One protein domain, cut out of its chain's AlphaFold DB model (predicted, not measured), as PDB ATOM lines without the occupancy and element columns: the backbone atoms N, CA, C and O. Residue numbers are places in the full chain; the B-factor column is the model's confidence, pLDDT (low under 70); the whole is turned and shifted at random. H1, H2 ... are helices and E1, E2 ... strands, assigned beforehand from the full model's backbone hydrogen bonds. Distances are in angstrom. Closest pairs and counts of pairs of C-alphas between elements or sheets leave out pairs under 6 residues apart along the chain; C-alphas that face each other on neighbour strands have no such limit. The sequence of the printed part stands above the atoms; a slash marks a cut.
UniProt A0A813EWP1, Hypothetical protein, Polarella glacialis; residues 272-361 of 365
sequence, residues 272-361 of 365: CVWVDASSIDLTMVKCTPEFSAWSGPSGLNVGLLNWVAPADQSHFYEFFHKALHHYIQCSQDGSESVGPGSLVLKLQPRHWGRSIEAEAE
ATOM      1  N   CYS A 272     171.743 103.669 136.968       84.31
ATOM      2  CA  CYS A 272     171.983 104.827 136.099       84.31
ATOM      3  C   CYS A 272     170.879 105.881 136.250       84.31
ATOM      4  O   CYS A 272     169.688 105.565 136.324       84.31
ATOM      5  N   VAL A 273     171.287 107.149 136.253       86.81
ATOM      6  CA  VAL A 273     170.396 108.313 136.234       86.81
ATOM      7  C   VAL A 273     170.841 109.246 135.122       86.81
ATOM      8  O   VAL A 273     172.022 109.545 134.987       86.81
ATOM      9  N   TRP A 274     169.889 109.723 134.333       87.12
ATOM     10  CA  TRP A 274     170.113 110.705 133.284       87.12
ATOM     11  C   TRP A 274     169.612 112.053 133.776       87.12
ATOM     12  O   TRP A 274     168.448 112.170 134.172       87.12
ATOM     13  N   VAL A 275     170.473 113.065 133.745       89.69
ATOM     14  CA  VAL A 275     170.150 114.416 134.219       89.69
ATOM     15  C   VAL A 275     170.329 115.450 133.117       89.69
ATOM     16  O   VAL A 275     171.191 115.317 132.244       89.69
ATOM     17  N   ASP A 276     169.512 116.497 133.175       86.25
ATOM     18  CA  ASP A 276     169.701 117.703 132.383       86.25
ATOM     19  C   ASP A 276     170.846 118.520 132.995       86.25
ATOM     20  O   ASP A 276     170.701 119.137 134.052       86.25
ATOM     21  N   ALA A 277     171.997 118.513 132.320       85.81
ATOM     22  CA  ALA A 277     173.193 119.221 132.764       85.81
ATOM     23  C   ALA A 277     173.049 120.753 132.705       85.81
ATOM     24  O   ALA A 277     173.851 121.461 133.313       85.81
ATOM     25  N   SER A 278     172.051 121.274 131.983       83.19
ATOM     26  CA  SER A 278     171.765 122.710 131.921       83.19
ATOM     27  C   SER A 278     170.909 123.198 133.093       83.19
ATOM     28  O   SER A 278     170.860 124.402 133.363       83.19
ATOM     29  N   SER A 279     170.264 122.277 133.814       89.69
ATOM     30  CA  SER A 279     169.430 122.615 134.958       89.69
ATOM     31  C   SER A 279     170.249 122.807 136.235       89.69
ATOM     32  O   SER A 279     171.141 122.024 136.561       89.69
ATOM     33  N   ILE A 280     169.895 123.836 137.011       89.06
ATOM     34  CA  ILE A 280     170.552 124.177 138.283       89.06
ATOM     35  C   ILE A 280     170.399 123.045 139.306       89.06
ATOM     36  O   ILE A 280     171.306 122.819 140.102       89.06
ATOM     37  N   ASP A 281     169.269 122.334 139.290       91.50
ATOM     38  CA  ASP A 281     168.955 121.278 140.255       91.50
ATOM     39  C   ASP A 281     169.283 119.860 139.750       91.50
ATOM     40  O   ASP A 281     168.984 118.882 140.443       91.50
ATOM     41  N   LEU A 282     169.930 119.750 138.580       91.50
ATOM     42  CA  LEU A 282     170.191 118.487 137.885       91.50
ATOM     43  C   LEU A 282     168.897 117.687 137.716       91.50
ATOM     44  O   LEU A 282     168.767 116.554 138.189       91.50
ATOM     45  N   THR A 283     167.909 118.327 137.090       90.69
ATOM     46  CA  THR A 283     166.594 117.749 136.823       90.69
ATOM     47  C   THR A 283     166.742 116.382 136.159       90.69
ATOM     48  O   THR A 283     167.367 116.254 135.104       90.69
ATOM     49  N   MET A 284     166.173 115.343 136.769       90.25
ATOM     50  CA  MET A 284     166.233 114.003 136.197       90.25
ATOM     51  C   MET A 284     165.344 113.880 134.960       90.25
ATOM     52  O   MET A 284     164.135 114.128 135.016       90.25
ATOM     53  N   VAL A 285     165.954 113.416 133.873       87.19
ATOM     54  CA  VAL A 285     165.315 113.141 132.580       87.19
ATOM     55  C   VAL A 285     164.886 111.676 132.484       87.19
ATOM     56  O   VAL A 285     163.843 111.375 131.911       87.19
ATOM     57  N   LYS A 286     165.674 110.752 133.049       85.19
ATOM     58  CA  LYS A 286     165.415 109.301 133.054       85.19
ATOM     59  C   LYS A 286     166.160 108.651 134.226       85.19
ATOM     60  O   LYS A 286     167.142 109.203 134.712       85.19
ATOM     61  N   CYS A 287     165.739 107.472 134.670       88.25
ATOM     62  CA  CYS A 287     166.498 106.634 135.604       88.25
ATOM     63  C   CYS A 287     166.222 105.148 135.343       88.25
ATOM     64  O   CYS A 287     165.257 104.817 134.649       88.25
ATOM     65  N   THR A 288     167.081 104.259 135.845       86.31
ATOM     66  CA  THR A 288     166.824 102.816 135.761       86.31
ATOM     67  C   THR A 288     165.793 102.384 136.814       86.31
ATOM     68  O   THR A 288     165.653 103.048 137.849       86.31
ATOM     69  N   PRO A 289     165.047 101.286 136.589       81.00
ATOM     70  CA  PRO A 289     164.083 100.777 137.565       81.00
ATOM     71  C   PRO A 289     164.718 100.482 138.928       81.00
ATOM     72  O   PRO A 289     164.114 100.760 139.962       81.00
ATOM     73  N   GLU A 290     165.958  99.993 138.939       84.75
ATOM     74  CA  GLU A 290     166.715  99.695 140.156       84.75
ATOM     75  C   GLU A 290     166.973 100.969 140.956       84.75
ATOM     76  O   GLU A 290     166.909 100.943 142.182       84.75
ATOM     77  N   PHE A 291     167.201 102.103 140.280       84.25
ATOM     78  CA  PHE A 291     167.423 103.381 140.954       84.25
ATOM     79  C   PHE A 291     166.166 103.823 141.691       84.25
ATOM     80  O   PHE A 291     166.243 104.185 142.863       84.25
ATOM     81  N   SER A 292     164.999 103.689 141.054       82.75
ATOM     82  CA  SER A 292     163.708 103.928 141.714       82.75
ATOM     83  C   SER A 292     163.443 102.925 142.849       82.75
ATOM     84  O   SER A 292     162.911 103.298 143.891       82.75
ATOM     85  N   ALA A 293     163.840 101.660 142.680       80.94
ATOM     86  CA  ALA A 293     163.663 100.618 143.693       80.94
ATOM     87  C   ALA A 293     164.547 100.836 144.935       80.94
ATOM     88  O   ALA A 293     164.122 100.543 146.051       80.94
ATOM     89  N   TRP A 294     165.741 101.414 144.771       77.06
ATOM     90  CA  TRP A 294     166.692 101.732 145.849       77.06
ATOM     91  C   TRP A 294     166.351 103.007 146.622       77.06
ATOM     92  O   TRP A 294     167.196 103.622 147.271       77.06
ATOM     93  N   SER A 295     165.072 103.356 146.620       76.31
ATOM     94  CA  SER A 295     164.510 104.594 147.132       76.31
ATOM     95  C   SER A 295     164.713 105.800 146.235       76.31
ATOM     96  O   SER A 295     164.289 106.834 146.685       76.31
ATOM     97  N   GLY A 296     165.293 105.751 145.033       79.56
ATOM     98  CA  GLY A 296     165.440 106.946 144.191       79.56
ATOM     99  C   GLY A 296     164.098 107.618 143.833       79.56
ATOM    100  O   GLY A 296     163.042 106.985 143.887       79.56
ATOM    101  N   PRO A 297     164.102 108.909 143.458       81.00
ATOM    102  CA  PRO A 297     162.887 109.620 143.088       81.00
ATOM    103  C   PRO A 297     162.221 108.946 141.891       81.00
ATOM    104  O   PRO A 297     162.801 108.836 140.819       81.00
ATOM    105  N   SER A 298     160.964 108.545 142.056       73.81
ATOM    106  CA  SER A 298     160.172 107.928 140.986       73.81
ATOM    107  C   SER A 298     159.552 108.951 140.020       73.81
ATOM    108  O   SER A 298     158.864 108.575 139.073       73.81
ATOM    109  N   GLY A 299     159.739 110.252 140.274       75.25
ATOM    110  CA  GLY A 299     159.200 111.342 139.460       75.25
ATOM    111  C   GLY A 299     160.203 111.850 138.426       75.25
ATOM    112  O   GLY A 299     161.300 112.278 138.782       75.25
ATOM    113  N   LEU A 300     159.799 111.871 137.152       75.06
ATOM    114  CA  LEU A 300     160.470 112.677 136.128       75.06
ATOM    115  C   LEU A 300     160.357 114.162 136.505       75.06
ATOM    116  O   LEU A 300     159.336 114.582 137.054       75.06
ATOM    117  N   ASN A 301     161.380 114.957 136.193       83.44
ATOM    118  CA  ASN A 301     161.481 116.377 136.555       83.44
ATOM    119  C   ASN A 301     161.720 116.688 138.044       83.44
ATOM    120  O   ASN A 301     161.467 117.805 138.493       83.44
ATOM    121  N   VAL A 302     162.214 115.725 138.825       88.25
ATOM    122  CA  VAL A 302     162.715 115.992 140.181       88.25
ATOM    123  C   VAL A 302     164.206 116.318 140.097       88.25
ATOM    124  O   VAL A 302     164.962 115.584 139.464       88.25
ATOM    125  N   GLY A 303     164.636 117.411 140.731       91.31
ATOM    126  CA  GLY A 303     166.055 117.753 140.846       91.31
ATOM    127  C   GLY A 303     166.829 116.717 141.657       91.31
ATOM    128  O   GLY A 303     166.523 116.511 142.837       91.31
ATOM    129  N   LEU A 304     167.841 116.087 141.050       91.81
ATOM    130  CA  LEU A 304     168.702 115.098 141.709       91.81
ATOM    131  C   LEU A 304     169.439 115.703 142.916       91.81
ATOM    132  O   LEU A 304     169.678 115.018 143.907       91.81
ATOM    133  N   LEU A 305     169.742 117.004 142.890       91.56
ATOM    134  CA  LEU A 305     170.375 117.693 144.022       91.56
ATOM    135  C   LEU A 305     169.523 117.682 145.293       91.56
ATOM    136  O   LEU A 305     170.074 117.605 146.389       91.56
ATOM    137  N   ASN A 306     168.193 117.688 145.165       90.81
ATOM    138  CA  ASN A 306     167.289 117.641 146.319       90.81
ATOM    139  C   ASN A 306     167.356 116.298 147.067       90.81
ATOM    140  O   ASN A 306     166.881 116.198 148.196       90.81
ATOM    141  N   TRP A 307     167.941 115.279 146.435       87.31
ATOM    142  CA  TRP A 307     168.144 113.942 146.990       87.31
ATOM    143  C   TRP A 307     169.492 113.752 147.666       87.31
ATOM    144  O   TRP A 307     169.657 112.853 148.491       87.31
ATOM    145  N   VAL A 308     170.452 114.607 147.340       87.12
ATOM    146  CA  VAL A 308     171.734 114.637 148.026       87.12
ATOM    147  C   VAL A 308     171.532 115.341 149.364       87.12
ATOM    148  O   VAL A 308     170.903 116.402 149.433       87.12
ATOM    149  N   ALA A 309     172.061 114.750 150.438       89.62
ATOM    150  CA  ALA A 309     171.990 115.344 151.766       89.62
ATOM    151  C   ALA A 309     172.528 116.790 151.722       89.62
ATOM    152  O   ALA A 309     173.570 117.016 151.105       89.62
ATOM    153  N   PRO A 310     171.885 117.773 152.385       91.50
ATOM    154  CA  PRO A 310     172.279 119.182 152.274       91.50
ATOM    155  C   PRO A 310     173.757 119.456 152.589       91.50
ATOM    156  O   PRO A 310     174.356 120.353 152.008       91.50
ATOM    157  N   ALA A 311     174.356 118.662 153.482       91.94
ATOM    158  CA  ALA A 311     175.773 118.756 153.830       91.94
ATOM    159  C   ALA A 311     176.724 118.332 152.688       91.94
ATOM    160  O   ALA A 311     177.863 118.792 152.646       91.94
ATOM    161  N   ASP A 312     176.255 117.494 151.761       90.81
ATOM    162  CA  ASP A 312     177.045 116.910 150.671       90.81
ATOM    163  C   ASP A 312     176.737 117.540 149.300       90.81
ATOM    164  O   ASP A 312     177.471 117.307 148.340       90.81
ATOM    165  N   GLN A 313     175.690 118.369 149.192       92.00
ATOM    166  CA  GLN A 313     175.259 118.980 147.925       92.00
ATOM    167  C   GLN A 313     176.374 119.773 147.237       92.00
ATOM    168  O   GLN A 313     176.573 119.627 146.033       92.00
ATOM    169  N   SER A 314     177.135 120.579 147.985       90.81
ATOM    170  CA  SER A 314     178.231 121.370 147.413       90.81
ATOM    171  C   SER A 314     179.352 120.490 146.854       90.81
ATOM    172  O   SER A 314     179.840 120.759 145.759       90.81
ATOM    173  N   HIS A 315     179.718 119.414 147.557       89.94
ATOM    174  CA  HIS A 315     180.736 118.472 147.087       89.94
ATOM    175  C   HIS A 315     180.260 117.681 145.865       89.94
ATOM    176  O   HIS A 315     181.018 117.509 144.914       89.94
ATOM    177  N   PHE A 316     179.001 117.236 145.865       88.62
ATOM    178  CA  PHE A 316     178.403 116.542 144.726       88.62
ATOM    179  C   PHE A 316     178.340 117.441 143.486       88.62
ATOM    180  O   PHE A 316     178.700 117.012 142.391       88.62
ATOM    181  N   TYR A 317     177.946 118.705 143.661       88.94
ATOM    182  CA  TYR A 317     177.913 119.683 142.577       88.94
ATOM    183  C   TYR A 317     179.309 119.967 142.015       88.94
ATOM    184  O   TYR A 317     179.498 119.980 140.801       88.94
ATOM    185  N   GLU A 318     180.309 120.144 142.883       90.81
ATOM    186  CA  GLU A 318     181.698 120.343 142.463       90.81
ATOM    187  C   GLU A 318     182.233 119.128 141.690       90.81
ATOM    188  O   GLU A 318     182.875 119.288 140.649       90.81
ATOM    189  N   PHE A 319     181.942 117.914 142.166       88.56
ATOM    190  CA  PHE A 319     182.271 116.673 141.469       88.56
ATOM    191  C   PHE A 319     181.626 116.622 140.075       88.56
ATOM    192  O   PHE A 319     182.325 116.418 139.081       88.56
ATOM    193  N   PHE A 320     180.317 116.875 139.992       88.00
ATOM    194  CA  PHE A 320     179.567 116.872 138.736       88.00
ATOM    195  C   PHE A 320     180.138 117.883 137.736       88.00
ATOM    196  O   PHE A 320     180.384 117.559 136.574       88.00
ATOM    197  N   HIS A 321     180.420 119.102 138.195       86.81
ATOM    198  CA  HIS A 321     180.930 120.170 137.343       86.81
ATOM    199  C   HIS A 321     182.354 119.886 136.839       86.81
ATOM    200  O   HIS A 321     182.689 120.246 135.706       86.81
ATOM    201  N   LYS A 322     183.194 119.216 137.643       86.75
ATOM    202  CA  LYS A 322     184.519 118.737 137.212       86.75
ATOM    203  C   LYS A 322     184.406 117.654 136.141       86.75
ATOM    204  O   LYS A 322     185.115 117.737 135.140       86.75
ATOM    205  N   ALA A 323     183.506 116.687 136.319       83.00
ATOM    206  CA  ALA A 323     183.263 115.636 135.335       83.00
ATOM    207  C   ALA A 323     182.747 116.209 134.001       83.00
ATOM    208  O   ALA A 323     183.277 115.883 132.939       83.00
ATOM    209  N   LEU A 324     181.786 117.138 134.060       84.00
ATOM    210  CA  LEU A 324     181.250 117.824 132.883       84.00
ATOM    211  C   LEU A 324     182.330 118.631 132.147       84.00
ATOM    212  O   LEU A 324     182.436 118.559 130.925       84.00
ATOM    213  N   HIS A 325     183.160 119.382 132.877       84.31
ATOM    214  CA  HIS A 325     184.230 120.176 132.273       84.31
ATOM    215  C   HIS A 325     185.293 119.299 131.601       84.31
ATOM    216  O   HIS A 325     185.718 119.599 130.487       84.31
ATOM    217  N   HIS A 326     185.697 118.204 132.254       81.69
ATOM    218  CA  HIS A 326     186.634 117.235 131.684       81.69
ATOM    219  C   HIS A 326     186.106 116.667 130.359       81.69
ATOM    220  O   HIS A 326     186.843 116.590 129.380       81.69
ATOM    221  N   TYR A 327     184.812 116.354 130.287       76.94
ATOM    222  CA  TYR A 327     184.192 115.885 129.051       76.94
ATOM    223  C   TYR A 327     184.163 116.935 127.939       76.94
ATOM    224  O   TYR A 327     184.540 116.624 126.814       76.94
ATOM    225  N   ILE A 328     183.760 118.177 128.237       78.88
ATOM    226  CA  ILE A 328     183.742 119.258 127.236       78.88
ATOM    227  C   ILE A 328     185.142 119.450 126.640       78.88
ATOM    228  O   ILE A 328     185.272 119.662 125.436       78.88
ATOM    229  N   GLN A 329     186.189 119.330 127.461       82.38
ATOM    230  CA  GLN A 329     187.572 119.379 126.988       82.38
ATOM    231  C   GLN A 329     187.918 118.187 126.086       82.38
ATOM    232  O   GLN A 329     188.434 118.401 124.995       82.38
ATOM    233  N   CYS A 330     187.586 116.953 126.481       75.94
ATOM    234  CA  CYS A 330     187.832 115.770 125.649       75.94
ATOM    235  C   CYS A 330     187.044 115.782 124.326       75.94
ATOM    236  O   CYS A 330     187.550 115.321 123.308       75.94
ATOM    237  N   SER A 331     185.820 116.316 124.327       72.19
ATOM    238  CA  SER A 331     184.975 116.429 123.134       72.19
ATOM    239  C   SER A 331     185.533 117.426 122.116       72.19
ATOM    240  O   SER A 331     185.426 117.188 120.918       72.19
ATOM    241  N   GLN A 332     186.176 118.511 122.557       77.50
ATOM    242  CA  GLN A 332     186.775 119.492 121.644       77.50
ATOM    243  C   GLN A 332     187.985 118.948 120.870       77.50
ATOM    244  O   GLN A 332     188.300 119.470 119.799       77.50
ATOM    245  N   ASP A 333     188.623 117.890 121.376       77.75
ATOM    246  CA  ASP A 333     189.759 117.233 120.726       77.75
ATOM    247  C   ASP A 333     189.335 116.144 119.711       77.75
ATOM    248  O   ASP A 333     190.150 115.708 118.894       77.75
ATOM    249  N   GLY A 334     188.061 115.724 119.710       61.53
ATOM    250  CA  GLY A 334     187.488 114.744 118.779       61.53
ATOM    251  C   GLY A 334     186.562 115.403 117.751       61.53
ATOM    252  O   GLY A 334     185.755 116.257 118.083       61.53
ATOM    253  N   SER A 335     186.635 115.018 116.473       44.97
ATOM    254  CA  SER A 335     185.863 115.649 115.384       44.97
ATOM    255  C   SER A 335     184.354 115.338 115.364       44.97
ATOM    256  O   SER A 335     183.733 115.450 114.306       44.97
ATOM    257  N   GLU A 336     183.761 114.912 116.476       52.16
ATOM    258  CA  GLU A 336     182.336 114.588 116.567       52.16
ATOM    259  C   GLU A 336     181.572 115.731 117.240       52.16
ATOM    260  O   GLU A 336     181.887 116.182 118.341       52.16
ATOM    261  N   SER A 337     180.582 116.266 116.521       46.50
ATOM    262  CA  SER A 337     179.725 117.341 117.008       46.50
ATOM    263  C   SER A 337     178.723 116.788 118.020       46.50
ATOM    264  O   SER A 337     177.692 116.240 117.628       46.50
ATOM    265  N   VAL A 338     179.007 116.971 119.304       53.62
ATOM    266  CA  VAL A 338     178.104 116.604 120.399       53.62
ATOM    267  C   VAL A 338     176.874 117.522 120.384       53.62
ATOM    268  O   VAL A 338     176.995 118.752 120.366       53.62
ATOM    269  N   GLY A 339     175.674 116.935 120.352       56.56
ATOM    270  CA  GLY A 339     174.405 117.667 120.462       56.56
ATOM    271  C   GLY A 339     174.175 118.248 121.871       56.56
ATOM    272  O   GLY A 339     174.848 117.850 122.819       56.56
ATOM    273  N   PRO A 340     173.234 119.198 122.056       51.28
ATOM    274  CA  PRO A 340     172.880 119.714 123.383       51.28
ATOM    275  C   PRO A 340     172.355 118.566 124.264       51.28
ATOM    276  O   PRO A 340     171.292 118.010 123.999       51.28
ATOM    277  N   GLY A 341     173.176 118.171 125.244       55.53
ATOM    278  CA  GLY A 341     173.250 116.791 125.724       55.53
ATOM    279  C   GLY A 341     172.620 116.511 127.087       55.53
ATOM    280  O   GLY A 341     172.730 117.288 128.035       55.53
ATOM    281  N   SER A 342     172.011 115.331 127.185       56.91
ATOM    282  CA  SER A 342     171.733 114.645 128.445       56.91
ATOM    283  C   SER A 342     173.006 113.973 128.961       56.91
ATOM    284  O   SER A 342     173.685 113.289 128.195       56.91
ATOM    285  N   LEU A 343     173.314 114.115 130.251       69.38
ATOM    286  CA  LEU A 343     174.457 113.446 130.877       69.38
ATOM    287  C   LEU A 343     173.986 112.187 131.613       69.38
ATOM    288  O   LEU A 343     172.996 112.244 132.347       69.38
ATOM    289  N   VAL A 344     174.695 111.066 131.451       73.56
ATOM    290  CA  VAL A 344     174.429 109.845 132.226       73.56
ATOM    291  C   VAL A 344     175.371 109.802 133.425       73.56
ATOM    292  O   VAL A 344     176.581 109.977 133.316       73.56
ATOM    293  N   LEU A 345     174.797 109.614 134.605       74.94
ATOM    294  CA  LEU A 345     175.518 109.377 135.846       74.94
ATOM    295  C   LEU A 345     175.327 107.909 136.211       74.94
ATOM    296  O   LEU A 345     174.200 107.481 136.479       74.94
ATOM    297  N   LYS A 346     176.417 107.138 136.229       74.38
ATOM    298  CA  LYS A 346     176.414 105.781 136.770       74.38
ATOM    299  C   LYS A 346     176.770 105.864 138.249       74.38
ATOM    300  O   LYS A 346     177.857 106.280 138.644       74.38
ATOM    301  N   LEU A 347     175.816 105.514 139.096       72.69
ATOM    302  CA  LEU A 347     176.021 105.466 140.535       72.69
ATOM    303  C   LEU A 347     176.401 104.031 140.889       72.69
ATOM    304  O   LEU A 347     175.593 103.121 140.729       72.69
ATOM    305  N   GLN A 348     177.627 103.810 141.359       66.00
ATOM    306  CA  GLN A 348     178.031 102.496 141.855       66.00
ATOM    307  C   GLN A 348     177.831 102.458 143.377       66.00
ATOM    308  O   GLN A 348     178.548 103.141 144.116       66.00
ATOM    309  N   PRO A 349     176.852 101.696 143.897       53.19
ATOM    310  CA  PRO A 349     176.696 101.546 145.333       53.19
ATOM    311  C   PRO A 349     177.869 100.719 145.865       53.19
ATOM    312  O   PRO A 349     177.990  99.529 145.579       53.19
ATOM    313  N   ARG A 350     178.744 101.324 146.673       48.03
ATOM    314  CA  ARG A 350     179.710 100.539 147.446       48.03
ATOM    315  C   ARG A 350     179.002  99.787 148.568       48.03
ATOM    316  O   ARG A 350     178.113 100.322 149.232       48.03
ATOM    317  N   HIS A 351     179.458  98.562 148.815       39.78
ATOM    318  CA  HIS A 351     179.075  97.772 149.979       39.78
ATOM    319  C   HIS A 351     179.234  98.604 151.269       39.78
ATOM    320  O   HIS A 351     180.307  99.128 151.554       39.78
ATOM    321  N   TRP A 352     178.117  98.752 151.986       36.59
ATOM    322  CA  TRP A 352     177.891  99.424 153.272       36.59
ATOM    323  C   TRP A 352     179.108 100.063 153.979       36.59
ATOM    324  O   TRP A 352     179.870  99.388 154.668       36.59
ATOM    325  N   GLY A 353     179.180 101.402 153.948       40.41
ATOM    326  CA  GLY A 353     179.861 102.181 154.991       40.41
ATOM    327  C   GLY A 353     180.772 103.315 154.516       40.41
ATOM    328  O   GLY A 353     181.980 103.233 154.699       40.41
ATOM    329  N   ARG A 354     180.159 104.430 154.089       44.59
ATOM    330  CA  ARG A 354     180.733 105.777 153.851       44.59
ATOM    331  C   ARG A 354     181.248 106.042 152.420       44.59
ATOM    332  O   ARG A 354     182.232 105.476 151.966       44.59
ATOM    333  N   SER A 355     180.597 107.027 151.793       51.22
ATOM    334  CA  SER A 355     180.775 107.590 150.441       51.22
ATOM    335  C   SER A 355     180.173 106.788 149.278       51.22
ATOM    336  O   SER A 355     180.419 105.595 149.119       51.22
ATOM    337  N   ILE A 356     179.351 107.481 148.482       53.31
ATOM    338  CA  ILE A 356     178.931 107.065 147.142       53.31
ATOM    339  C   ILE A 356     180.062 107.500 146.208       53.31
ATOM    340  O   ILE A 356     180.351 108.694 146.128       53.31
ATOM    341  N   GLU A 357     180.709 106.557 145.527       53.38
ATOM    342  CA  GLU A 357     181.532 106.888 144.365       53.38
ATOM    343  C   GLU A 357     180.588 106.965 143.162       53.38
ATOM    344  O   GLU A 357     179.938 105.991 142.785       53.38
ATOM    345  N   ALA A 358     180.436 108.169 142.621       57.72
ATOM    346  CA  ALA A 358     179.741 108.370 141.363       57.72
ATOM    347  C   ALA A 358     180.769 108.245 140.240       57.72
ATOM    348  O   ALA A 358     181.827 108.870 140.296       57.72
ATOM    349  N   GLU A 359     180.457 107.455 139.220       55.41
ATOM    350  CA  GLU A 359     181.222 107.411 137.983       55.41
ATOM    351  C   GLU A 359     180.363 108.072 136.902       55.41
ATOM    352  O   GLU A 359     179.280 107.610 136.543       55.41
ATOM    353  N   ALA A 360     180.788 109.244 136.439       54.19
ATOM    354  CA  ALA A 360     180.089 109.930 135.363       54.19
ATOM    355  C   ALA A 360     180.550 109.322 134.035       54.19
ATOM    356  O   ALA A 360     181.665 109.582 133.589       54.19
ATOM    357  N   GLU A 361     179.699 108.509 133.414       54.88
ATOM    358  CA  GLU A 361     179.945 107.954 132.084       54.88
ATOM    359  C   GLU A 361     178.951 108.580 131.121       54.88
ATOM    360  O   GLU A 361     177.751 108.418 131.287       54.88
TER     361      GLU A 361
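What this domain is: This is residues 272 to 361 of the 365 residues of the protein "Hypothetical protein" of Polarella glacialis (UniProt A0A813EWP1). A small, strongly twisted sheet of four strands has one long helix, H3, packed on its E4 and E3 part, while two short helices, H1 and H2, graze the sheet. The far end of H3 and the loop after it stick out, residues 329 to 337 standing free of the body. The printed part has 90 residues with three named helices and four named strands, in the order E1, E2, H1, H2, H3, E3, E4; the sheet, in the order E2, E1, E3, E4, is antiparallel throughout and the class is mixed, helices and strands. The whole is compact, with a radius of gyration of the C-alphas of 13.7 A, yet elongated, spanning 41 by 26 by 23 A.

How they stand to each other: In the sheet the inner strands are E1, residues 272 to 276, and E3, residues 342 to 348, antiparallel at 148 degrees; N 345 and O 273 are 2.8 A apart, within hydrogen-bond range. E2, residues 284 to 287, is an edge strand and forms a hairpin with E1, antiparallel at 167 degrees, with N 274 and O 286 at 2.8 A. The other edge strand, E4, residues 357 to 360, forms a hairpin with E3 at 152 degrees, with N 346 and O 359 at 2.9 A. The sheet is only just strongly twisted, its C-alphas lying up to 4.1 A off their best plane. H3, residues 313 to 332, is on the sheet, the two making two layers, a helix on one face of a sheet; its closest C-alphas to E4 are those of Ala 323 and Ala 360, 6.5 A apart. H1, residues 289 to 293, only grazes the sheet with residues 289 to 292. H2, residues 304 to 307, only grazes it with residues 304 to 305; H2 and H3 are close but not clearly touching, the C-alphas of Leu 305 and Gln 313 being closest at 6.4 A. H1 is apart from H2 and H3. Every O i to N i+4 pair is within hydrogen-bond range in H1 and H3; H2 is too short for such a pair.

Where its parts are: E1 begins at C-alpha 272, (171.983, 104.827, 136.099), and measures 13.6 A; E2 measures 7.4 A, H1 6.1 A and H2 5.4 A. H3 runs 28.7 A to C-alpha 332 at (186.775, 119.492, 121.644). E3 measures 19.2 A, and E4 runs 9.6 A to C-alpha 360 at (180.089, 109.930, 135.363).

The domain as a whole: The two C-alphas farthest apart are those of Ser 335 and Gly 353, 42.3 A. The printed part has no cut and no long link. Mean pLDDT of the printed part is 76.0; residues 334 to 343 and 348 to 361 are under 70.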